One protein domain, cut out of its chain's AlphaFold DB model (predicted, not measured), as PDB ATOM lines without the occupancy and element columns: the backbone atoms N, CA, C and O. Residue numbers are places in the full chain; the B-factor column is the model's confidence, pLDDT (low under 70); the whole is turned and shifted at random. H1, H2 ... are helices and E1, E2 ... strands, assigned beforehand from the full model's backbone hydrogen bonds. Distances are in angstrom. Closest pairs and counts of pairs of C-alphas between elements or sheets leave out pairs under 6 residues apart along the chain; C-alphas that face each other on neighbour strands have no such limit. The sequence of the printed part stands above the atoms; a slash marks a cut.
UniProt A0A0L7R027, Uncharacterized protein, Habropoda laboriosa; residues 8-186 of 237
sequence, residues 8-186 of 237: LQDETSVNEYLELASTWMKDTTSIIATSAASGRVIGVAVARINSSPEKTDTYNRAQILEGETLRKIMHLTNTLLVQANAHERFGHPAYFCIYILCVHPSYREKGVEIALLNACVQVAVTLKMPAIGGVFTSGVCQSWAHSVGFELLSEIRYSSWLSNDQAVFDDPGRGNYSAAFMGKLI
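What this domain is: This is residues 8 to 186 of the 237 residues of an uncharacterized protein of Habropoda laboriosa (UniProt A0A0L7R027). One twisted sheet of six strands is the middle of three layers, a layer of helices on each side of it: H1 and H3 cover one face, H5 and H6 the other, where the sheet curls round H5. Short H4 packs by the beginnings of E3 and E4, and short H2 is off the sheet. The printed part has 179 residues with six named helices and six named strands, in the order H1 E1 E2 H2 H3 H4 E3 H5 E4 H6 E5 E6; the mixed sheet runs E1 E2 E3 E4 E6 E5. The class is mixed, helices and strands, and the whole is compact, with a radius of gyration of the C-alphas of 16.2 A and spans of 48 by 39 by 29 A.

How they stand to each other: H1, residues 11 to 25, is on the sheet. E1, residues 31 to 34, and E2, residues 41 to 51, form an antiparallel hairpin; N 31 and O 45, 2.9 A apart, are within hydrogen-bond range. The closest C-alphas of H1 and E2 are those of Met 25 and Val 46, 6.3 A apart. H2, residues 57 to 60, touches no helix. H3, residues 68 to 84, touches H1 with residues 68 to 71 alone, at a steep tilt of 41 degrees, the same way; the closest C-alphas are those of Ser 13 and Leu 70, 4.9 A apart. H4, residues 86 to 90, meets H3 only through their link. E3, residues 94 to 103, is antiparallel to E2, with N 46 and O 100 at 2.8 A. H5, residues 112 to 126, and E4, residues 131 to 136, complete a strand-helix-strand unit, two parallel neighbour strands with a helix between, its crossover right-handed; N 98 and O 133 are 2.8 A apart. H6, residues 139 to 147, touches H5, with C-alphas 114 and 144 closest, 6.1 A apart. E5, residues 151 to 157, and E6, residues 178 to 185, form an antiparallel hairpin, with N 151 and O 183 at 2.8 A. E4, H6 and E5 make a split unit, E6 lying between its strands, also right-handed. E6 is antiparallel to E4, with N 134 and O 182 at 2.9 A. Every O i to N i+4 pair is within hydrogen-bond range in H1, H3, H4, H5 and H6; H2 is too short for one.

Where its parts are: H1 begins at C-alpha 11, (189.438, 202.225, 142.866), and is 20.9 A long; E2 measures 29.2 A, H3 24.5 A, E3 27.0 A and H5 20.5 A. E6, 22.6 A, ends at C-alpha 185, (166.376, 220.421, 166.399).

The domain as a whole: The C-alphas farthest apart, those of Ala 37 and Asn 164, are 50.4 A apart. The printed part has no cut; the link E5 to E6 is long. Residues 53 to 64 are under pLDDT 70.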
ATOM      1  N   LEU A   8     182.908 199.943 144.837       90.06
ATOM      2  CA  LEU A   8     184.060 199.127 145.235       90.06
ATOM      3  C   LEU A   8     184.877 198.577 144.049       90.06
ATOM      4  O   LEU A   8     185.936 198.003 144.276       90.06
ATOM      5  N   GLN A   9     184.379 198.706 142.817       92.56
ATOM      6  CA  GLN A   9     185.077 198.308 141.588       92.56
ATOM      7  C   GLN A   9     185.801 199.492 140.923       92.56
ATOM      8  O   GLN A   9     186.586 199.283 140.004       92.56
ATOM      9  N   ASP A  10     185.543 200.720 141.379       93.12
ATOM     10  CA  ASP A  10     186.157 201.956 140.896       93.12
ATOM     11  C   ASP A  10     187.150 202.453 141.956       93.12
ATOM     12  O   ASP A  10     186.803 203.215 142.861       93.12
ATOM     13  N   GLU A  11     188.385 201.952 141.881       95.12
ATOM     14  CA  GLU A  11     189.438 202.225 142.866       95.12
ATOM     15  C   GLU A  11     189.722 203.725 143.016       95.12
ATOM     16  O   GLU A  11     189.881 204.210 144.136       95.12
ATOM     17  N   THR A  12     189.703 204.477 141.911       95.50
ATOM     18  CA  THR A  12     189.853 205.937 141.925       95.50
ATOM     19  C   THR A  12     188.757 206.588 142.766       95.50
ATOM     20  O   THR A  12     189.062 207.349 143.682       95.50
ATOM     21  N   SER A  13     187.490 206.229 142.530       94.75
ATOM     22  CA  SER A  13     186.369 206.732 143.334       94.75
ATOM     23  C   SER A  13     186.471 206.343 144.814       94.75
ATOM     24  O   SER A  13     186.067 207.119 145.680       94.75
ATOM     25  N   VAL A  14     186.969 205.141 145.132       94.62
ATOM     26  CA  VAL A  14     187.157 204.701 146.526       94.62
ATOM     27  C   VAL A  14     188.225 205.540 147.218       94.62
ATOM     28  O   VAL A  14     187.978 206.036 148.317       94.62
ATOM     29  N   ASN A  15     189.385 205.710 146.586       94.94
ATOM     30  CA  ASN A  15     190.499 206.460 147.159       94.94
ATOM     31  C   ASN A  15     190.116 207.927 147.377       94.94
ATOM     32  O   ASN A  15     190.256 208.425 148.492       94.94
ATOM     33  N   GLU A  16     189.505 208.564 146.378       94.12
ATOM     34  CA  GLU A  16     189.027 209.945 146.485       94.12
ATOM     35  C   GLU A  16     187.985 210.100 147.610       94.12
ATOM     36  O   GLU A  16     188.020 211.046 148.400       94.12
ATOM     37  N   TYR A  17     187.080 209.127 147.770       92.81
ATOM     38  CA  TYR A  17     186.105 209.155 148.863       92.81
ATOM     39  C   TYR A  17     186.764 209.026 150.245       92.81
ATOM     40  O   TYR A  17     186.323 209.658 151.209       92.81
ATOM     41  N   LEU A  18     187.824 208.222 150.363       93.31
ATOM     42  CA  LEU A  18     188.592 208.083 151.602       93.31
ATOM     43  C   LEU A  18     189.395 209.348 151.926       93.31
ATOM     44  O   LEU A  18     189.495 209.713 153.102       93.31
ATOM     45  N   GLU A  19     189.925 210.050 150.925       92.38
ATOM     46  CA  GLU A  19     190.577 211.352 151.110       92.38
ATOM     47  C   GLU A  19     189.586 212.422 151.579       92.38
ATOM     48  O   GLU A  19     189.866 213.184 152.516       92.38
ATOM     49  N   LEU A  20     188.383 212.424 151.004       90.62
ATOM     50  CA  LEU A  20     187.296 213.300 151.420       90.62
ATOM     51  C   LEU A  20     186.867 213.012 152.867       90.62
ATOM     52  O   LEU A  20     186.794 213.929 153.690       90.62
ATOM     53  N   ALA A  21     186.673 211.737 153.214       92.56
ATOM     54  CA  ALA A  21     186.381 211.318 154.582       92.56
ATOM     55  C   ALA A  21     187.497 211.732 155.555       92.56
ATOM     56  O   ALA A  21     187.220 212.248 156.638       92.56
ATOM     57  N   SER A  22     188.759 211.567 155.155       92.44
ATOM     58  CA  SER A  22     189.925 211.981 155.944       92.44
ATOM     59  C   SER A  22     189.961 213.488 156.165       92.44
ATOM     60  O   SER A  22     190.311 213.946 157.252       92.44
ATOM     61  N   THR A  23     189.549 214.267 155.168       90.75
ATOM     62  CA  THR A  23     189.413 215.719 155.288       90.75
ATOM     63  C   THR A  23     188.319 216.096 156.280       90.75
ATOM     64  O   THR A  23     188.564 216.931 157.143       90.75
ATOM     65  N   TRP A  24     187.152 215.446 156.235       90.56
ATOM     66  CA  TRP A  24     186.082 215.686 157.212       90.56
ATOM     67  C   TRP A  24     186.488 215.324 158.643       90.56
ATOM     68  O   TRP A  24     186.116 216.017 159.585       90.56
ATOM     69  N   MET A  25     187.296 214.278 158.822       92.56
ATOM     70  CA  MET A  25     187.779 213.876 160.146       92.56
ATOM     71  C   MET A  25     188.746 214.889 160.785       92.56
ATOM     72  O   MET A  25     188.898 214.874 162.008       92.56
ATOM     73  N   LYS A  26     189.354 215.806 160.014       91.81
ATOM     74  CA  LYS A  26     190.221 216.875 160.558       91.81
ATOM     75  C   LYS A  26     189.471 217.850 161.465       91.81
ATOM     76  O   LYS A  26     190.104 218.477 162.306       91.81
ATOM     77  N   ASP A  27     188.145 217.921 161.355       88.81
ATOM     78  CA  ASP A  27     187.308 218.776 162.201       88.81
ATOM     79  C   ASP A  27     187.182 218.224 163.639       88.81
ATOM     80  O   ASP A  27     186.576 218.864 164.492       88.81
ATOM     81  N   THR A  28     187.750 217.047 163.952       93.81
ATOM     82  CA  THR A  28     187.816 216.426 165.300       93.81
ATOM     83  C   THR A  28     186.472 216.163 165.991       93.81
ATOM     84  O   THR A  28     186.425 215.827 167.170       93.81
ATOM     85  N   THR A  29     185.368 216.259 165.255       95.31
ATOM     86  CA  THR A  29     184.004 216.045 165.770       95.31
ATOM     87  C   THR A  29     183.420 214.680 165.394       95.31
ATOM     88  O   THR A  29     182.304 214.336 165.782       95.31
ATOM     89  N   SER A  30     184.181 213.880 164.647       96.81
ATOM     90  CA  SER A  30     183.833 212.503 164.300       96.81
ATOM     91  C   SER A  30     184.046 211.565 165.490       96.81
ATOM     92  O   SER A  30     184.951 211.771 166.298       96.81
ATOM     93  N   ILE A  31     183.237 210.509 165.588       97.62
ATOM     94  CA  ILE A  31     183.278 209.553 166.702       97.62
ATOM     95  C   ILE A  31     183.394 208.112 166.207       97.62
ATOM     96  O   ILE A  31     182.960 207.770 165.105       97.62
ATOM     97  N   ILE A  32     183.957 207.251 167.052       97.75
ATOM     98  CA  ILE A  32     184.098 205.816 166.796       97.75
ATOM     99  C   ILE A  32     183.442 204.997 167.903       97.75
ATOM    100  O   ILE A  32     183.423 205.392 169.067       97.75
ATOM    101  N   ALA A  33     182.953 203.817 167.538       97.44
ATOM    102  CA  ALA A  33     182.585 202.766 168.473       97.44
ATOM    103  C   ALA A  33     183.710 201.730 168.514       97.44
ATOM    104  O   ALA A  33     184.172 201.269 167.465       97.44
ATOM    105  N   THR A  34     184.128 201.331 169.713       97.50
ATOM    106  CA  THR A  34     185.150 200.300 169.915       97.50
ATOM    107  C   THR A  34     184.571 199.077 170.618       97.50
ATOM    108  O   THR A  34     183.659 199.156 171.440       97.50
ATOM    109  N   SER A  35     185.092 197.904 170.274       95.44
ATOM    110  CA  SER A  35     184.797 196.663 170.984       95.44
ATOM    111  C   SER A  35     185.481 196.686 172.348       95.44
ATOM    112  O   SER A  35     186.707 196.713 172.409       95.44
ATOM    113  N   ALA A  36     184.716 196.585 173.438       93.31
ATOM    114  CA  ALA A  36     185.285 196.516 174.788       93.31
ATOM    115  C   ALA A  36     186.234 195.316 174.979       93.31
ATOM    116  O   ALA A  36     187.208 195.406 175.714       93.31
ATOM    117  N   ALA A  37     185.973 194.201 174.287       94.25
ATOM    118  CA  ALA A  37     186.772 192.984 174.407       94.25
ATOM    119  C   ALA A  37     188.109 193.050 173.650       94.25
ATOM    120  O   ALA A  37     189.079 192.431 174.073       94.25
ATOM    121  N   SER A  38     188.159 193.750 172.513       95.19
ATOM    122  CA  SER A  38     189.326 193.719 171.613       95.19
ATOM    123  C   SER A  38     189.980 195.077 171.364       95.19
ATOM    124  O   SER A  38     191.014 195.136 170.708       95.19
ATOM    125  N   GLY A  39     189.359 196.174 171.799       95.25
ATOM    126  CA  GLY A  39     189.774 197.543 171.481       95.25
ATOM    127  C   GLY A  39     189.605 197.939 170.008       95.25
ATOM    128  O   GLY A  39     189.861 199.084 169.649       95.25
ATOM    129  N   ARG A  40     189.166 197.024 169.134       96.38
ATOM    130  CA  ARG A  40     189.015 197.284 167.696       96.38
ATOM    131  C   ARG A  40     187.889 198.272 167.416       96.38
ATOM    132  O   ARG A  40     186.843 198.204 168.058       96.38
ATOM    133  N   VAL A  41     188.071 199.115 166.402       96.75
ATOM    134  CA  VAL A  41     187.003 199.960 165.852       96.75
ATOM    135  C   VAL A  41     185.955 199.069 165.184       96.75
ATOM    136  O   VAL A  41     186.278 198.265 164.311       96.75
ATOM    137  N   ILE A  42     184.704 199.201 165.616       97.19
ATOM    138  CA  ILE A  42     183.556 198.423 165.119       97.19
ATOM    139  C   ILE A  42     182.506 199.295 164.433       97.19
ATOM    140  O   ILE A  42     181.617 198.770 163.764       97.19
ATOM    141  N   GLY A  43     182.612 200.613 164.570       96.75
ATOM    142  CA  GLY A  43     181.759 201.569 163.885       96.75
ATOM    143  C   GLY A  43     182.338 202.973 163.926       96.75
ATOM    144  O   GLY A  43     183.201 203.275 164.750       96.75
ATOM    145  N   VAL A  44     181.865 203.818 163.021       97.31
ATOM    146  CA  VAL A  44     182.305 205.202 162.862       97.31
ATOM    147  C   VAL A  44     181.129 206.077 162.450       97.31
ATOM    148  O   VAL A  44     180.292 205.668 161.639       97.31
ATOM    149  N   ALA A  45     181.096 207.288 162.994       97.69
ATOM    150  CA  ALA A  45     180.302 208.386 162.479       97.69
ATOM    151  C   ALA A  45     181.237 209.550 162.127       97.69
ATOM    152  O   ALA A  45     181.856 210.144 163.014       97.69
ATOM    153  N   VAL A  46     181.357 209.855 160.833       97.12
ATOM    154  CA  VAL A  46     182.114 211.017 160.349       97.12
ATOM    155  C   VAL A  46     181.159 212.190 160.255       97.12
ATOM    156  O   VAL A  46     180.179 212.148 159.504       97.12
ATOM    157  N   ALA A  47     181.434 213.217 161.045       95.69
ATOM    158  CA  ALA A  47     180.572 214.372 161.206       95.69
ATOM    159  C   ALA A  47     181.397 215.653 161.341       95.69
ATOM    160  O   ALA A  47     182.584 215.594 161.665       95.69
ATOM    161  N   ARG A  48     180.754 216.788 161.052       94.31
ATOM    162  CA  ARG A  48     181.344 218.130 161.104       94.31
ATOM    163  C   ARG A  48     180.286 219.214 161.279       94.31
ATOM    164  O   ARG A  48     179.114 218.992 160.983       94.31
ATOM    165  N   ILE A  49     180.698 220.393 161.737       94.19
ATOM    166  CA  ILE A  49     179.827 221.573 161.785       94.19
ATOM    167  C   ILE A  49     179.685 222.131 160.369       94.19
ATOM    168  O   ILE A  49     180.674 222.364 159.677       94.19
ATOM    169  N   ASN A  50     178.446 222.343 159.943       90.38
ATOM    170  CA  ASN A  50     178.099 222.979 158.683       90.38
ATOM    171  C   ASN A  50     177.570 224.391 158.983       90.38
ATOM    172  O   ASN A  50     176.600 224.511 159.730       90.38
ATOM    173  N   SER A  51     178.217 225.435 158.450       86.44
ATOM    174  CA  SER A  51     177.949 226.851 158.762       86.44
ATOM    175  C   SER A  51     177.644 227.679 157.504       86.44
ATOM    176  O   SER A  51     178.231 227.468 156.450       86.44
ATOM    177  N   SER A  52     176.770 228.674 157.652       72.12
ATOM    178  CA  SER A  52     176.085 229.430 156.600       72.12
ATOM    179  C   SER A  52     176.780 230.695 156.066       72.12
ATOM    180  O   SER A  52     176.275 231.195 155.058       72.12
ATOM    181  N   PRO A  53     177.860 231.294 156.625       52.78
ATOM    182  CA  PRO A  53     178.316 232.581 156.098       52.78
ATOM    183  C   PRO A  53     179.195 232.456 154.841       52.78
ATOM    184  O   PRO A  53     179.792 233.442 154.423       52.78
ATOM    185  N   GLU A  54     179.222 231.293 154.190       44.56
ATOM    186  CA  GLU A  54     179.726 231.121 152.831       44.56
ATOM    187  C   GLU A  54     178.653 230.411 152.010       44.56
ATOM    188  O   GLU A  54     178.406 229.215 152.153       44.56
ATOM    189  N   LYS A  55     177.995 231.161 151.126       44.47
ATOM    190  CA  LYS A  55     177.275 230.580 149.999       44.47
ATOM    191  C   LYS A  55     178.210 229.594 149.307       44.47
ATOM    192  O   LYS A  55     179.101 230.021 148.591       44.47
ATOM    193  N   THR A  56     177.979 228.301 149.497       43.94
ATOM    194  CA  THR A  56     178.161 227.293 148.449       43.94
ATOM    195  C   THR A  56     179.581 227.093 147.889       43.94
ATOM    196  O   THR A  56     179.738 226.214 147.057       43.94
ATOM    197  N   ASP A  57     180.623 227.811 148.315       40.88
ATOM    198  CA  ASP A  57     181.870 227.900 147.538       40.88
ATOM    199  C   ASP A  57     182.926 226.854 147.921       40.88
ATOM    200  O   ASP A  57     183.791 226.537 147.113       40.88
ATOM    201  N   THR A  58     182.850 226.223 149.097       44.50
ATOM    202  CA  THR A  58     183.801 225.147 149.444       44.50
ATOM    203  C   THR A  58     183.412 223.786 148.855       44.50
ATOM    204  O   THR A  58     184.294 222.974 148.605       44.50
ATOM    205  N   TYR A  59     182.116 223.545 148.599       44.78
ATOM    206  CA  TYR A  59     181.641 222.357 147.870       44.78
ATOM    207  C   TYR A  59     181.427 222.621 146.360       44.78
ATOM    208  O   TYR A  59     181.505 221.664 145.593       44.78
ATOM    209  N   ASN A  60     181.190 223.877 145.916       42.44
ATOM    210  CA  ASN A  60     181.131 224.240 144.480       42.44
ATOM    211  C   ASN A  60     182.454 224.697 143.875       42.44
ATOM    212  O   ASN A  60     182.558 224.703 142.645       42.44
ATOM    213  N   ARG A  61     183.481 225.057 144.658       42.59
ATOM    214  CA  ARG A  61     184.830 224.965 144.104       42.59
ATOM    215  C   ARG A  61     184.967 223.523 143.717       42.59
ATOM    216  O   ARG A  61     184.895 222.668 144.588       42.59
ATOM    217  N   ALA A  62     185.058 223.299 142.415       46.28
ATOM    218  CA  ALA A  62     185.326 222.023 141.809       46.28
ATOM    219  C   ALA A  62     186.502 221.373 142.548       46.28
ATOM    220  O   ALA A  62     187.654 221.518 142.152       46.28
ATOM    221  N   GLN A  63     186.220 220.657 143.642       55.78
ATOM    222  CA  GLN A  63     186.954 219.456 143.943       55.78
ATOM    223  C   GLN A  63     186.735 218.668 142.675       55.78
ATOM    224  O   GLN A  63     185.610 218.283 142.341       55.78
ATOM    225  N   ILE A  64     187.790 218.621 141.873       64.81
ATOM    226  CA  ILE A  64     187.852 217.760 140.715       64.81
ATOM    227  C   ILE A  64     187.834 216.369 141.331       64.81
ATOM    228  O   ILE A  64     188.876 215.808 141.626       64.81
ATOM    229  N   LEU A  65     186.628 215.888 141.646       80.12
ATOM    230  CA  LEU A  65     186.427 214.577 142.220       80.12
ATOM    231  C   LEU A  65     186.837 213.603 141.133       80.12
ATOM    232  O   LEU A  65     186.217 213.543 140.055       80.12
ATOM    233  N   GLU A  66     187.917 212.895 141.404       86.38
ATOM    234  CA  GLU A  66     188.352 211.805 140.565       86.38
ATOM    235  C   GLU A  66     187.421 210.604 140.761       86.38
ATOM    236  O   GLU A  66     186.838 210.386 141.825       86.38
ATOM    237  N   GLY A  67     187.236 209.840 139.686       89.94
ATOM    238  CA  GLY A  67     186.313 208.714 139.674       89.94
ATOM    239  C   GLY A  67     184.881 209.098 139.284       89.94
ATOM    240  O   GLY A  67     184.241 210.004 139.826       89.94
ATOM    241  N   GLU A  68     184.355 208.390 138.289       90.69
ATOM    242  CA  GLU A  68     183.016 208.638 137.750       90.69
ATOM    243  C   GLU A  68     181.927 208.230 138.748       90.69
ATOM    244  O   GLU A  68     180.895 208.894 138.885       90.69
ATOM    245  N   THR A  69     182.164 207.145 139.483       92.38
ATOM    246  CA  THR A  69     181.192 206.623 140.441       92.38
ATOM    247  C   THR A  69     180.990 207.573 141.613       92.38
ATOM    248  O   THR A  69     179.851 207.867 141.988       92.38
ATOM    249  N   LEU A  70     182.083 208.094 142.174       92.25
ATOM    250  CA  LEU A  70     182.024 209.062 143.259       92.25
ATOM    251  C   LEU A  70     181.338 210.351 142.809       92.25
ATOM    252  O   LEU A  70     180.486 210.866 143.530       92.25
ATOM    253  N   ARG A  71     181.627 210.833 141.596       91.31
ATOM    254  CA  ARG A  71     180.973 212.023 141.036       91.31
ATOM    255  C   ARG A  71     179.453 211.884 141.006       91.31
ATOM    256  O   ARG A  71     178.753 212.798 141.433       91.31
ATOM    257  N   LYS A  72     178.933 210.726 140.586       92.06
ATOM    258  CA  LYS A  72     177.487 210.434 140.602       92.06
ATOM    259  C   LYS A  72     176.903 210.439 142.018       92.06
ATOM    260  O   LYS A  72     175.838 211.017 142.240       92.06
ATOM    261  N   ILE A  73     177.598 209.824 142.980       92.50
ATOM    262  CA  ILE A  73     177.189 209.788 144.397       92.50
ATOM    263  C   ILE A  73     177.157 211.198 144.994       92.50
ATOM    264  O   ILE A  73     176.173 211.586 145.632       92.50
ATOM    265  N   MET A  74     178.211 211.980 144.767       91.19
ATOM    266  CA  MET A  74     178.322 213.343 145.276       91.19
ATOM    267  C   MET A  74     177.329 214.279 144.597       91.19
ATOM    268  O   MET A  74     176.756 215.129 145.269       91.19
ATOM    269  N   HIS A  75     177.034 214.086 143.311       91.38
ATOM    270  CA  HIS A  75     176.018 214.872 142.618       91.38
ATOM    271  C   HIS A  75     174.622 214.674 143.226       91.38
ATOM    272  O   HIS A  75     173.944 215.657 143.535       91.38
ATOM    273  N   LEU A  76     174.220 213.423 143.482       93.12
ATOM    274  CA  LEU A  76     172.972 213.131 144.195       93.12
ATOM    275  C   LEU A  76     172.977 213.752 145.600       93.12
ATOM    276  O   LEU A  76     172.017 214.412 145.991       93.12
ATOM    277  N   THR A  77     174.060 213.550 146.355       92.25
ATOM    278  CA  THR A  77     174.175 214.005 147.750       92.25
ATOM    279  C   THR A  77     174.129 215.530 147.858       92.25
ATOM    280  O   THR A  77     173.407 216.067 148.695       92.25
ATOM    281  N   ASN A  78     174.832 216.240 146.977       89.94
ATOM    282  CA  ASN A  78     174.822 217.700 146.924       89.94
ATOM    283  C   ASN A  78     173.443 218.229 146.523       89.94
ATOM    284  O   ASN A  78     172.948 219.161 147.148       89.94
ATOM    285  N   THR A  79     172.794 217.605 145.537       91.69
ATOM    286  CA  THR A  79     171.428 217.977 145.134       91.69
ATOM    287  C   THR A  79     170.455 217.825 146.301       91.69
ATOM    288  O   THR A  79     169.673 218.731 146.584       91.69
ATOM    289  N   LEU A  80     170.559 216.718 147.036       93.31
ATOM    290  CA  LEU A  80     169.749 216.447 148.219       93.31
ATOM    291  C   LEU A  80     169.974 217.482 149.334       93.31
ATOM    292  O   LEU A  80     169.002 217.952 149.927       93.31
ATOM    293  N   LEU A  81     171.231 217.857 149.603       90.81
ATOM    294  CA  LEU A  81     171.597 218.874 150.599       90.81
ATOM    295  C   LEU A  81     171.077 220.267 150.220       90.81
ATOM    296  O   LEU A  81     170.511 220.960 151.066       90.81
ATOM    297  N   VAL A  82     171.221 220.660 148.951       90.56
ATOM    298  CA  VAL A  82     170.688 221.929 148.431       90.56
ATOM    299  C   VAL A  82     169.164 221.955 148.552       90.56
ATOM    300  O   VAL A  82     168.611 222.923 149.066       90.56
ATOM    301  N   GLN A  83     168.483 220.874 148.153       92.88
ATOM    302  CA  GLN A  83     167.027 220.755 148.260       92.88
ATOM    303  C   GLN A  83     166.542 220.799 149.717       92.88
ATOM    304  O   GLN A  83     165.474 221.343 149.993       92.88
ATOM    305  N   ALA A  84     167.312 220.238 150.653       93.31
ATOM    306  CA  ALA A  84     166.972 220.274 152.071       93.31
ATOM    307  C   ALA A  84     166.976 221.688 152.646       93.31
ATOM    308  O   ALA A  84     166.193 221.957 153.555       93.31
ATOM    309  N   ASN A  85     167.841 222.568 152.129       91.75
ATOM    310  CA  ASN A  85     167.980 223.949 152.582       91.75
ATOM    311  C   ASN A  85     168.022 224.044 154.123       91.75
ATOM    312  O   ASN A  85     167.246 224.752 154.766       91.75
ATOM    313  N   ALA A  86     168.894 223.223 154.716       92.81
ATOM    314  CA  ALA A  86     168.874 222.904 156.141       92.81
ATOM    315  C   ALA A  86     169.001 224.144 157.038       92.81
ATOM    316  O   ALA A  86     168.338 224.218 158.065       92.81
ATOM    317  N   HIS A  87     169.795 225.140 156.636       92.69
ATOM    318  CA  HIS A  87     169.934 226.394 157.380       92.69
ATOM    319  C   HIS A  87     168.611 227.145 157.519       92.69
ATOM    320  O   HIS A  87     168.263 227.573 158.618       92.69
ATOM    321  N   GLU A  88     167.854 227.267 156.427       92.75
ATOM    322  CA  GLU A  88     166.540 227.907 156.449       92.75
ATOM    323  C   GLU A  88     165.537 227.063 157.238       92.75
ATOM    324  O   GLU A  88     164.817 227.590 158.081       92.75
ATOM    325  N   ARG A  89     165.544 225.737 157.039       93.50
ATOM    326  CA  ARG A  89     164.654 224.808 157.756       93.50
ATOM    327  C   ARG A  89     164.876 224.809 159.263       93.50
ATOM    328  O   ARG A  89     163.908 224.731 160.012       93.50
ATOM    329  N   PHE A  90     166.129 224.871 159.702       94.62
ATOM    330  CA  PHE A  90     166.462 224.941 161.119       94.62
ATOM    331  C   PHE A  90     166.347 226.360 161.678       94.62
ATOM    332  O   PHE A  90     166.271 226.509 162.889       94.62
ATOM    333  N   GLY A  91     166.347 227.397 160.836       93.81
ATOM    334  CA  GLY A  91     166.397 228.790 161.286       93.81
ATOM    335  C   GLY A  91     167.743 229.179 161.906       93.81
ATOM    336  O   GLY A  91     167.815 230.139 162.672       93.81
ATOM    337  N   HIS A  92     168.813 228.438 161.594       92.69
ATOM    338  CA  HIS A  92     170.125 228.617 162.211       92.69
ATOM    339  C   HIS A  92     171.258 228.642 161.183       92.69
ATOM    340  O   HIS A  92     171.295 227.828 160.252       92.69
ATOM    341  N   PRO A  93     172.257 229.521 161.382       91.44
ATOM    342  CA  PRO A  93     173.379 229.627 160.470       91.44
ATOM    343  C   PRO A  93     174.318 228.432 160.582       91.44
ATOM    344  O   PRO A  93     175.162 228.286 159.721       91.44
ATOM    345  N   ALA A  94     174.220 227.581 161.601       93.62
ATOM    346  CA  ALA A  94     175.074 226.411 161.701       93.62
ATOM    347  C   ALA A  94     174.343 225.219 162.318       93.62
ATOM    348  O   ALA A  94     173.492 225.386 163.191       93.62
ATOM    349  N   TYR A  95     174.695 224.015 161.873       96.06
ATOM    350  CA  TYR A  95     174.182 222.752 162.401       96.06
ATOM    351  C   TYR A  95     175.263 221.666 162.350       96.06
ATOM    352  O   TYR A  95     176.215 221.745 161.574       96.06
ATOM    353  N   PHE A  96     175.148 220.648 163.199       97.38
ATOM    354  CA  PHE A  96     176.057 219.503 163.184       97.38
ATOM    355  C   PHE A  96     175.617 218.498 162.114       97.38
ATOM    356  O   PHE A  96     174.462 218.095 162.095       97.38
ATOM    357  N   CYS A  97     176.492 218.084 161.203       96.62
ATOM    358  CA  CYS A  97     176.116 217.253 160.061       96.62
ATOM    359  C   CYS A  97     176.890 215.932 160.036       96.62
ATOM    360  O   CYS A  97     178.119 215.929 160.008       96.62
ATOM    361  N   ILE A  98     176.163 214.814 159.989       97.38
ATOM    362  CA  ILE A  98     176.692 213.457 159.826       97.38
ATOM    363  C   ILE A  98     176.774 213.136 158.328       97.38
ATOM    364  O   ILE A  98     175.758 213.124 157.631       97.38
ATOM    365  N   TYR A  99     177.980 212.848 157.838       93.38
ATOM    366  CA  TYR A  99     178.242 212.501 156.435       93.38
ATOM    367  C   TYR A  99     178.402 210.997 156.224       93.38
ATOM    368  O   TYR A  99     177.967 210.461 155.208       93.38
ATOM    369  N   ILE A 100     179.014 210.301 157.185       94.81
ATOM    370  CA  ILE A 100     179.221 208.852 157.123       94.81
ATOM    371  C   ILE A 100     178.732 208.244 158.426       94.81
ATOM    372  O   ILE A 100     179.145 208.681 159.494       94.81
ATOM    373  N   LEU A 101     177.912 207.202 158.333       95.44
ATOM    374  CA  LEU A 101     177.575 206.320 159.444       95.44
ATOM    375  C   LEU A 101     177.795 204.882 158.982       95.44
ATOM    376  O   LEU A 101     177.128 204.413 158.059       95.44
ATOM    377  N   CYS A 102     178.745 204.188 159.600       93.81
ATOM    378  CA  CYS A 102     179.098 202.828 159.218       93.81
ATOM    379  C   CYS A 102     179.356 201.968 160.452       93.81
ATOM    380  O   CYS A 102     180.062 202.377 161.369       93.81
ATOM    381  N   VAL A 103     178.814 200.752 160.447       95.06
ATOM    382  CA  VAL A 103     179.078 199.717 161.449       95.06
ATOM    383  C   VAL A 103     179.506 198.445 160.739       95.06
ATOM    384  O   VAL A 103     178.934 198.047 159.716       95.06
ATOM    385  N   HIS A 104     180.535 197.805 161.289       93.81
ATOM    386  CA  HIS A 104     181.064 196.559 160.766       93.81
ATOM    387  C   HIS A 104     179.956 195.486 160.727       93.81
ATOM    388  O   HIS A 104     179.277 195.294 161.738       93.81
ATOM    389  N   PRO A 105     179.776 194.731 159.622       91.50
ATOM    390  CA  PRO A 105     178.644 193.812 159.453       91.50
ATOM    391  C   PRO A 105     178.420 192.820 160.605       91.50
ATOM    392  O   PRO A 105     177.282 192.594 160.996       91.50
ATOM    393  N   SER A 106     179.487 192.290 161.214       92.56
ATOM    394  CA  SER A 106     179.412 191.371 162.373       92.56
ATOM    395  C   SER A 106     178.858 191.992 163.671       92.56
ATOM    396  O   SER A 106     178.695 191.298 164.682       92.56
ATOM    397  N   TYR A 107     178.615 193.304 163.671       90.69
ATOM    398  CA  TYR A 107     178.078 194.072 164.795       90.69
ATOM    399  C   TYR A 107     176.731 194.735 164.488       90.69
ATOM    400  O   TYR A 107     176.201 195.435 165.350       90.69
ATOM    401  N   ARG A 108     176.155 194.482 163.306       86.62
ATOM    402  CA  ARG A 108     174.791 194.916 162.981       86.62
ATOM    403  C   ARG A 108     173.784 194.281 163.930       86.62
ATOM    404  O   ARG A 108     174.050 193.230 164.511       86.62
ATOM    405  N   GLU A 109     172.642 194.947 164.088       83.31
ATOM    406  CA  GLU A 109     171.514 194.499 164.929       83.31
ATOM    407  C   GLU A 109     171.831 194.430 166.434       83.31
ATOM    408  O   GLU A 109     170.989 194.040 167.235       83.31
ATOM    409  N   LYS A 110     173.019 194.885 166.852       89.94
ATOM    410  CA  LYS A 110     173.411 195.017 168.266       89.94
ATOM    411  C   LYS A 110     173.182 196.427 168.815       89.94
ATOM    412  O   LYS A 110     173.673 196.756 169.889       89.94
ATOM    413  N   GLY A 111     172.479 197.274 168.060       93.44
ATOM    414  CA  GLY A 111     172.166 198.655 168.437       93.44
ATOM    415  C   GLY A 111     173.341 199.633 168.341       93.44
ATOM    416  O   GLY A 111     173.225 200.753 168.831       93.44
ATOM    417  N   VAL A 112     174.459 199.249 167.711       96.19
ATOM    418  CA  VAL A 112     175.659 200.101 167.598       96.19
ATOM    419  C   VAL A 112     175.367 201.355 166.773       96.19
ATOM    420  O   VAL A 112     175.836 202.435 167.109       96.19
ATOM    421  N   GLU A 113     174.556 201.237 165.724       94.88
ATOM    422  CA  GLU A 113     174.172 202.342 164.844       94.88
ATOM    423  C   GLU A 113     173.343 203.392 165.589       94.88
ATOM    424  O   GLU A 113     173.623 204.585 165.503       94.88
ATOM    425  N   ILE A 114     172.368 202.937 166.379       96.56
ATOM    426  CA  ILE A 114     171.535 203.799 167.228       96.56
ATOM    427  C   ILE A 114     172.389 204.440 168.329       96.56
ATOM    428  O   ILE A 114     172.244 205.630 168.603       96.56
ATOM    429  N   ALA A 115     173.309 203.685 168.939       97.38
ATOM    430  CA  ALA A 115     174.228 204.216 169.943       97.38
ATOM    431  C   ALA A 115     175.153 205.301 169.363       97.38
ATOM    432  O   ALA A 115     175.316 206.347 169.985       97.38
ATOM    433  N   LEU A 116     175.700 205.093 168.158       97.62
ATOM    434  CA  LEU A 116     176.492 206.099 167.443       97.62
ATOM    435  C   LEU A 116     175.662 207.344 167.115       97.62
ATOM    436  O   LEU A 116     176.122 208.453 167.361       97.62
ATOM    437  N   LEU A 117     174.434 207.181 166.620       97.75
ATOM    438  CA  LEU A 117     173.542 208.310 166.343       97.75
ATOM    439  C   LEU A 117     173.225 209.121 167.606       97.75
ATOM    440  O   LEU A 117     173.343 210.344 167.595       97.75
ATOM    441  N   ASN A 118     172.886 208.453 168.710       98.00
ATOM    442  CA  ASN A 118     172.669 209.117 169.994       98.00
ATOM    443  C   ASN A 118     173.935 209.830 170.484       98.00
ATOM    444  O   ASN A 118     173.850 210.958 170.964       98.00
ATOM    445  N   ALA A 119     175.109 209.220 170.321       98.12
ATOM    446  CA  ALA A 119     176.373 209.863 170.652       98.12
ATOM    447  C   ALA A 119     176.627 211.108 169.781       98.12
ATOM    448  O   ALA A 119     177.037 212.134 170.313       98.12
ATOM    449  N   CYS A 120     176.300 211.086 168.484       98.19
ATOM    450  CA  CYS A 120     176.355 212.282 167.637       98.19
ATOM    451  C   CYS A 120     175.405 213.388 168.125       98.19
ATOM    452  O   CYS A 120     175.784 214.556 168.112       98.19
ATOM    453  N   VAL A 121     174.198 213.040 168.589       97.94
ATOM    454  CA  VAL A 121     173.278 214.012 169.209       97.94
ATOM    455  C   VAL A 121     173.910 214.624 170.463       97.94
ATOM    456  O   VAL A 121     173.879 215.841 170.620       97.94
ATOM    457  N   GLN A 122     174.542 213.820 171.323       97.44
ATOM    458  CA  GLN A 122     175.238 214.322 172.517       97.44
ATOM    459  C   GLN A 122     176.436 215.215 172.174       97.44
ATOM    460  O   GLN A 122     176.651 216.234 172.830       97.44
ATOM    461  N   VAL A 123     177.193 214.880 171.125       97.06
ATOM    462  CA  VAL A 123     178.264 215.744 170.606       97.06
ATOM    463  C   VAL A 123     177.686 217.083 170.159       97.06
ATOM    464  O   VAL A 123     178.198 218.122 170.558       97.06
ATOM    465  N   ALA A 124     176.585 217.084 169.407       97.19
ATOM    466  CA  ALA A 124     175.938 218.319 168.976       97.19
ATOM    467  C   ALA A 124     175.448 219.175 170.161       97.19
ATOM    468  O   ALA A 124     175.696 220.378 170.172       97.19
ATOM    469  N   VAL A 125     174.846 218.559 171.187       96.56
ATOM    470  CA  VAL A 125     174.468 219.235 172.445       96.56
ATOM    471  C   VAL A 125     175.696 219.842 173.131       96.56
ATOM    472  O   VAL A 125     175.684 221.011 173.503       96.56
ATOM    473  N   THR A 126     176.780 219.073 173.253       95.81
ATOM    474  CA  THR A 126     178.033 219.512 173.895       95.81
ATOM    475  C   THR A 126     178.666 220.689 173.155       95.81
ATOM    476  O   THR A 126     179.157 221.632 173.773       95.81
ATOM    477  N   LEU A 127     178.607 220.666 171.823       95.19
ATOM    478  CA  LEU A 127     179.064 221.746 170.952       95.19
ATOM    479  C   LEU A 127     178.082 222.929 170.895       95.19
ATOM    480  O   LEU A 127     178.335 223.882 170.162       95.19
ATOM    481  N   LYS A 128     176.975 222.882 171.653       96.00
ATOM    482  CA  LYS A 128     175.898 223.885 171.656       96.00
ATOM    483  C   LYS A 128     175.340 224.153 170.255       96.00
ATOM    484  O   LYS A 128     174.949 225.272 169.927       96.00
ATOM    485  N   MET A 129     175.315 223.118 169.419       96.38
ATOM    486  CA  MET A 129     174.732 223.198 168.089       96.38
ATOM    487  C   MET A 129     173.206 223.170 168.210       96.38
ATOM    488  O   MET A 129     172.675 222.293 168.889       96.38
ATOM    489  N   PRO A 130     172.483 224.085 167.544       96.38
ATOM    490  CA  PRO A 130     171.029 224.171 167.673       96.38
ATOM    491  C   PRO A 130     170.292 223.085 166.879       96.38
ATOM    492  O   PRO A 130     169.102 222.853 167.076       96.38
ATOM    493  N   ALA A 131     170.986 222.411 165.965       97.69
ATOM    494  CA  ALA A 131     170.430 221.339 165.163       97.69
ATOM    495  C   ALA A 131     171.507 220.327 164.774       97.69
ATOM    496  O   ALA A 131     172.702 220.641 164.714       97.69
ATOM    497  N   ILE A 132     171.054 219.118 164.459       98.25
ATOM    498  CA  ILE A 132     171.844 218.049 163.860       98.25
ATOM    499  C   ILE A 132     171.135 217.526 162.609       98.25
ATOM    500  O   ILE A 132     169.912 217.435 162.576       98.25
ATOM    501  N   GLY A 133     171.885 217.178 161.570       97.75
ATOM    502  CA  GLY A 133     171.360 216.585 160.346       97.75
ATOM    503  C   GLY A 133     172.297 215.545 159.756       97.75
ATOM    504  O   GLY A 133     173.409 215.343 160.240       97.75
ATOM    505  N   GLY A 134     171.851 214.860 158.711       97.00
ATOM    506  CA  GLY A 134     172.679 213.893 158.007       97.00
ATOM    507  C   GLY A 134     172.020 213.317 156.765       97.00
ATOM    508  O   GLY A 134     170.802 213.398 156.587       97.00
ATOM    509  N   VAL A 135     172.851 212.734 155.901       95.38
ATOM    510  CA  VAL A 135     172.415 212.054 154.676       95.38
ATOM    511  C   VAL A 135     172.309 210.552 154.935       95.38
ATOM    512  O   VAL A 135     173.288 209.891 155.275       95.38
ATOM    513  N   PHE A 136     171.119 209.993 154.720       96.44
ATOM    514  CA  PHE A 136     170.803 208.587 154.951       96.44
ATOM    515  C   PHE A 136     170.338 207.922 153.652       96.44
ATOM    516  O   PHE A 136     169.262 208.195 153.119       96.44
ATOM    517  N   THR A 137     171.173 207.021 153.135       94.56
ATOM    518  CA  THR A 137     171.046 206.443 151.782       94.56
ATOM    519  C   THR A 137     170.431 205.042 151.749       94.56
ATOM    520  O   THR A 137     170.377 204.397 150.699       94.56
ATOM    521  N   SER A 138     169.982 204.536 152.895       93.81
ATOM    522  CA  SER A 138     169.307 203.244 153.011       93.81
ATOM    523  C   SER A 138     168.072 203.390 153.893       93.81
ATOM    524  O   SER A 138     168.095 204.170 154.848       93.81
ATOM    525  N   GLY A 139     167.017 202.623 153.608       94.56
ATOM    526  CA  GLY A 139     165.783 202.689 154.400       94.56
ATOM    527  C   GLY A 139     166.006 202.274 155.856       94.56
ATOM    528  O   GLY A 139     165.383 202.811 156.771       94.56
ATOM    529  N   VAL A 140     166.963 201.373 156.094       93.50
ATOM    530  CA  VAL A 140     167.364 200.960 157.444       93.50
ATOM    531  C   VAL A 140     168.022 202.120 158.196       93.50
ATOM    532  O   VAL A 140     167.617 202.418 159.316       93.50
ATOM    533  N   CYS A 141     168.973 202.832 157.576       94.44
ATOM    534  CA  CYS A 141     169.590 204.000 158.211       94.44
ATOM    535  C   CYS A 141     168.576 205.119 158.478       94.44
ATOM    536  O   CYS A 141     168.633 205.746 159.530       94.44
ATOM    537  N   GLN A 142     167.634 205.342 157.556       97.06
ATOM    538  CA  GLN A 142     166.539 206.301 157.740       97.06
ATOM    539  C   GLN A 142     165.640 205.906 158.919       97.06
ATOM    540  O   GLN A 142     165.276 206.751 159.732       97.06
ATOM    541  N   SER A 143     165.343 204.611 159.068       96.62
ATOM    542  CA  SER A 143     164.550 204.090 160.189       96.62
ATOM    543  C   SER A 143     165.263 204.275 161.534       96.62
ATOM    544  O   SER A 143     164.629 204.652 162.517       96.62
ATOM    545  N   TRP A 144     166.582 204.058 161.585       96.31
ATOM    546  CA  TRP A 144     167.382 204.336 162.784       96.31
ATOM    547  C   TRP A 144     167.455 205.828 163.109       96.31
ATOM    548  O   TRP A 144     167.324 206.201 164.269       96.31
ATOM    549  N   ALA A 145     167.635 206.689 162.105       97.62
ATOM    550  CA  ALA A 145     167.607 208.136 162.303       97.62
ATOM    551  C   ALA A 145     166.244 208.584 162.856       97.62
ATOM    552  O   ALA A 145     166.175 209.345 163.822       97.62
ATOM    553  N   HIS A 146     165.154 208.044 162.311       98.00
ATOM    554  CA  HIS A 146     163.812 208.325 162.800       98.00
ATOM    555  C   HIS A 146     163.616 207.893 164.260       98.00
ATOM    556  O   HIS A 146     163.070 208.656 165.055       98.00
ATOM    557  N   SER A 147     164.121 206.719 164.657       97.12
ATOM    558  CA  SER A 147     163.977 206.231 166.036       97.12
ATOM    559  C   SER A 147     164.736 207.064 167.074       97.12
ATOM    560  O   SER A 147     164.362 207.053 168.246       97.12
ATOM    561  N   VAL A 148     165.761 207.821 166.664       96.94
ATOM    562  CA  VAL A 148     166.463 208.792 167.524       96.94
ATOM    563  C   VAL A 148     165.900 210.219 167.407       96.94
ATOM    564  O   VAL A 148     166.466 211.171 167.955       96.94
ATOM    565  N   GLY A 149     164.762 210.382 166.727       97.75
ATOM    566  CA  GLY A 149     164.019 211.636 166.619       97.75
ATOM    567  C   GLY A 149     164.473 212.556 165.489       97.75
ATOM    568  O   GLY A 149     164.302 213.765 165.609       97.75
ATOM    569  N   PHE A 150     165.094 212.026 164.431       98.44
ATOM    570  CA  PHE A 150     165.309 212.796 163.206       98.44
ATOM    571  C   PHE A 150     164.037 212.773 162.356       98.44
ATOM    572  O   PHE A 150     163.358 211.752 162.210       98.44
ATOM    573  N   GLU A 151     163.760 213.906 161.735       98.00
ATOM    574  CA  GLU A 151     162.649 214.129 160.829       98.00
ATOM    575  C   GLU A 151     163.151 214.244 159.392       98.00
ATOM    576  O   GLU A 151     164.281 214.666 159.134       98.00
ATOM    577  N   LEU A 152     162.310 213.851 158.439       98.19
ATOM    578  CA  LEU A 152     162.621 213.957 157.020       98.19
ATOM    579  C   LEU A 152     162.539 215.418 156.567       98.19
ATOM    580  O   LEU A 152     161.485 216.038 156.671       98.19
ATOM    581  N   LEU A 153     163.630 215.946 156.008       97.31
ATOM    582  CA  LEU A 153     163.677 217.314 155.480       97.31
ATOM    583  C   LEU A 153     163.673 217.345 153.951       97.31
ATOM    584  O   LEU A 153     163.076 218.236 153.349       97.31
ATOM    585  N   SER A 154     164.337 216.375 153.322       97.50
ATOM    586  CA  SER A 154     164.381 216.214 151.869       97.50
ATOM    587  C   SER A 154     164.589 214.754 151.498       97.50
ATOM    588  O   SER A 154     165.245 214.009 152.226       97.50
ATOM    589  N   GLU A 155     164.052 214.351 150.352       97.88
ATOM    590  CA  GLU A 155     164.151 212.996 149.825       97.88
ATOM    591  C   GLU A 155     164.294 213.030 148.302       97.88
ATOM    592  O   GLU A 155     163.586 213.773 147.619       97.88
ATOM    593  N   ILE A 156     165.168 212.175 147.768       97.38
ATOM    594  CA  ILE A 156     165.249 211.869 146.340       97.38
ATOM    595  C   ILE A 156     165.093 210.360 146.165       97.38
ATOM    596  O   ILE A 156     165.885 209.569 146.683       97.38
ATOM    597  N   ARG A 157     164.073 209.950 145.406       96.38
ATOM    598  CA  ARG A 157     163.866 208.545 145.030       96.38
ATOM    599  C   ARG A 157     164.866 208.132 143.962       96.38
ATOM    600  O   ARG A 157     164.994 208.809 142.945       96.38
ATOM    601  N   TYR A 158     165.506 206.978 144.142       95.44
ATOM    602  CA  TYR A 158     166.495 206.474 143.184       95.44
ATOM    603  C   TYR A 158     165.893 206.218 141.799       95.44
ATOM    604  O   TYR A 158     166.524 206.519 140.794       95.44
ATOM    605  N   SER A 159     164.638 205.763 141.744       93.75
ATOM    606  CA  SER A 159     163.897 205.554 140.493       93.75
ATOM    607  C   SER A 159     163.657 206.834 139.688       93.75
ATOM    608  O   SER A 159     163.356 206.761 138.504       93.75
ATOM    609  N   SER A 160     163.729 207.997 140.336       93.88
ATOM    610  CA  SER A 160     163.528 209.308 139.712       93.88
ATOM    611  C   SER A 160     164.851 210.017 139.413       93.88
ATOM    612  O   SER A 160     164.843 211.105 138.847       93.88
ATOM    613  N   TRP A 161     165.984 209.415 139.790       95.25
ATOM    614  CA  TRP A 161     167.314 209.958 139.555       95.25
ATOM    615  C   TRP A 161     167.919 209.330 138.297       95.25
ATOM    616  O   TRP A 161     168.517 208.249 138.340       95.25
ATOM    617  N   LEU A 162     167.693 209.996 137.164       93.56
ATOM    618  CA  LEU A 162     167.975 209.473 135.830       93.56
ATOM    619  C   LEU A 162     169.179 210.164 135.180       93.56
ATOM    620  O   LEU A 162     169.398 211.360 135.355       93.56
ATOM    621  N   SER A 163     169.917 209.412 134.369       89.50
ATOM    622  CA  SER A 163     170.930 209.903 133.436       89.50
ATOM    623  C   SER A 163     170.733 209.186 132.107       89.50
ATOM    624  O   SER A 163     170.780 207.959 132.070       89.50
ATOM    625  N   ASN A 164     170.524 209.930 131.018       90.19
ATOM    626  CA  ASN A 164     170.191 209.369 129.698       90.19
ATOM    627  C   ASN A 164     169.008 208.377 129.764       90.19
ATOM    628  O   ASN A 164     169.109 207.255 129.275       90.19
ATOM    629  N   ASP A 165     167.927 208.776 130.444       90.19
ATOM    630  CA  ASP A 165     166.704 207.983 130.673       90.19
ATOM    631  C   ASP A 165     166.897 206.651 131.424       90.19
ATOM    632  O   ASP A 165     165.979 205.834 131.508       90.19
ATOM    633  N   GLN A 166     168.066 206.439 132.031       90.38
ATOM    634  CA  GLN A 166     168.364 205.268 132.852       90.38
ATOM    635  C   GLN A 166     168.566 205.668 134.309       90.38
ATOM    636  O   GLN A 166     169.194 206.686 134.606       90.38
ATOM    637  N   ALA A 167     168.047 204.859 135.233       91.06
ATOM    638  CA  ALA A 167     168.281 205.065 136.654       91.06
ATOM    639  C   ALA A 167     169.778 204.939 136.957       91.06
ATOM    640  O   ALA A 167     170.404 203.935 136.636       91.06
ATOM    641  N   VAL A 168     170.348 205.957 137.605       91.50
ATOM    642  CA  VAL A 168     171.776 205.955 137.977       91.50
ATOM    643  C   VAL A 168     172.066 204.918 139.070       91.50
ATOM    644  O   VAL A 168     173.183 204.418 139.171       91.50
ATOM    645  N   PHE A 169     171.062 204.612 139.898       91.69
ATOM    646  CA  PHE A 169     171.122 203.623 140.974       91.69
ATOM    647  C   PHE A 169     169.959 202.634 140.806       91.69
ATOM    648  O   PHE A 169     168.918 202.776 141.447       91.69
ATOM    649  N   ASP A 170     170.118 201.670 139.906       85.75
ATOM    650  CA  ASP A 170     169.071 200.753 139.435       85.75
ATOM    651  C   ASP A 170     168.820 199.539 140.357       85.75
ATOM    652  O   ASP A 170     167.668 199.137 140.523       85.75
ATOM    653  N   ASP A 171     169.846 199.011 141.039       86.94
ATOM    654  CA  ASP A 171     169.727 197.964 142.078       86.94
ATOM    655  C   ASP A 171     170.231 198.430 143.463       86.94
ATOM    656  O   ASP A 171     171.269 197.981 143.970       86.94
ATOM    657  N   PRO A 172     169.507 199.330 144.154       84.94
ATOM    658  CA  PRO A 172     169.866 199.746 145.509       84.94
ATOM    659  C   PRO A 172     169.621 198.653 146.567       84.94
ATOM    660  O   PRO A 172     170.061 198.814 147.711       84.94
ATOM    661  N   GLY A 173     168.985 197.535 146.202       87.56
ATOM    662  CA  GLY A 173     168.558 196.468 147.102       87.56
ATOM    663  C   GLY A 173     167.203 196.734 147.773       87.56
ATOM    664  O   GLY A 173     166.727 197.868 147.868       87.56
ATOM    665  N   ARG A 174     166.564 195.664 148.260       88.88
ATOM    666  CA  ARG A 174     165.238 195.729 148.897       88.88
ATOM    667  C   ARG A 174     165.250 196.676 150.103       88.88
ATOM    668  O   ARG A 174     166.127 196.581 150.955       88.88
ATOM    669  N   GLY A 175     164.249 197.553 150.184       88.75
ATOM    670  CA  GLY A 175     164.117 198.536 151.265       88.75
ATOM    671  C   GLY A 175     164.903 199.834 151.053       88.75
ATOM    672  O   GLY A 175     164.755 200.755 151.848       88.75
ATOM    673  N   ASN A 176     165.707 199.947 149.990       93.25
ATOM    674  CA  ASN A 176     166.495 201.144 149.695       93.25
ATOM    675  C   ASN A 176     165.898 201.885 148.500       93.25
ATOM    676  O   ASN A 176     166.347 201.715 147.374       93.25
ATOM    677  N   TYR A 177     164.871 202.697 148.736       94.38
ATOM    678  CA  TYR A 177     164.128 203.364 147.658       94.38
ATOM    679  C   TYR A 177     164.572 204.808 147.398       94.38
ATOM    680  O   TYR A 177     164.326 205.347 146.316       94.38
ATOM    681  N   SER A 178     165.239 205.428 148.368       96.50
ATOM    682  CA  SER A 178     165.613 206.838 148.324       96.50
ATOM    683  C   SER A 178     166.897 207.132 149.094       96.50
ATOM    684  O   SER A 178     167.346 206.348 149.938       96.50
ATOM    685  N   ALA A 179     167.471 208.295 148.801       97.06
ATOM    686  CA  ALA A 179     168.366 209.000 149.704       97.06
ATOM    687  C   ALA A 179     167.584 210.127 150.385       97.06
ATOM    688  O   ALA A 179     166.822 210.839 149.730       97.06
ATOM    689  N   ALA A 180     167.781 210.286 151.690       97.94
ATOM    690  CA  ALA A 180     167.072 211.264 152.500       97.94
ATOM    691  C   ALA A 180     168.055 212.128 153.284       97.94
ATOM    692  O   ALA A 180     169.007 211.612 153.869       97.94
ATOM    693  N   PHE A 181     167.813 213.434 153.314       97.88
ATOM    694  CA  PHE A 181     168.407 214.301 154.317       97.88
ATOM    695  C   PHE A 181     167.420 214.407 155.471       97.88
ATOM    696  O   PHE A 181     166.269 214.816 155.284       97.88
ATOM    697  N   MET A 182     167.866 214.004 156.654       98.50
ATOM    698  CA  MET A 182     167.056 214.032 157.866       98.50
ATOM    699  C   MET A 182     167.729 214.910 158.910       98.50
ATOM    700  O   MET A 182     168.957 215.010 158.940       98.50
ATOM    701  N   GLY A 183     166.933 215.535 159.771       98.12
ATOM    702  CA  GLY A 183     167.421 216.490 160.755       98.12
ATOM    703  C   GLY A 183     166.618 216.512 162.042       98.12
ATOM    704  O   GLY A 183     165.492 216.036 162.092       98.12
ATOM    705  N   LYS A 184     167.217 217.061 163.092       97.69
ATOM    706  CA  LYS A 184     166.646 217.170 164.430       97.69
ATOM    707  C   LYS A 184     167.071 218.495 165.051       97.69
ATOM    708  O   LYS A 184     168.264 218.802 165.093       97.69
ATOM    709  N   LEU A 185     166.104 219.256 165.558       97.44
ATOM    710  CA  LEU A 185     166.376 220.421 166.399       97.44
ATOM    711  C   LEU A 185     166.836 219.965 167.787       97.44
ATOM    712  O   LEU A 185     166.335 218.983 168.338       97.44
ATOM    713  N   ILE A 186     167.797 220.687 168.348       95.88
ATOM    714  CA  ILE A 186     168.321 220.450 169.687       95.88
ATOM    715  C   ILE A 186     167.749 221.525 170.597       95.88
ATOM    716  O   ILE A 186     167.985 222.715 170.404       95.88
TER     717      ILE A 186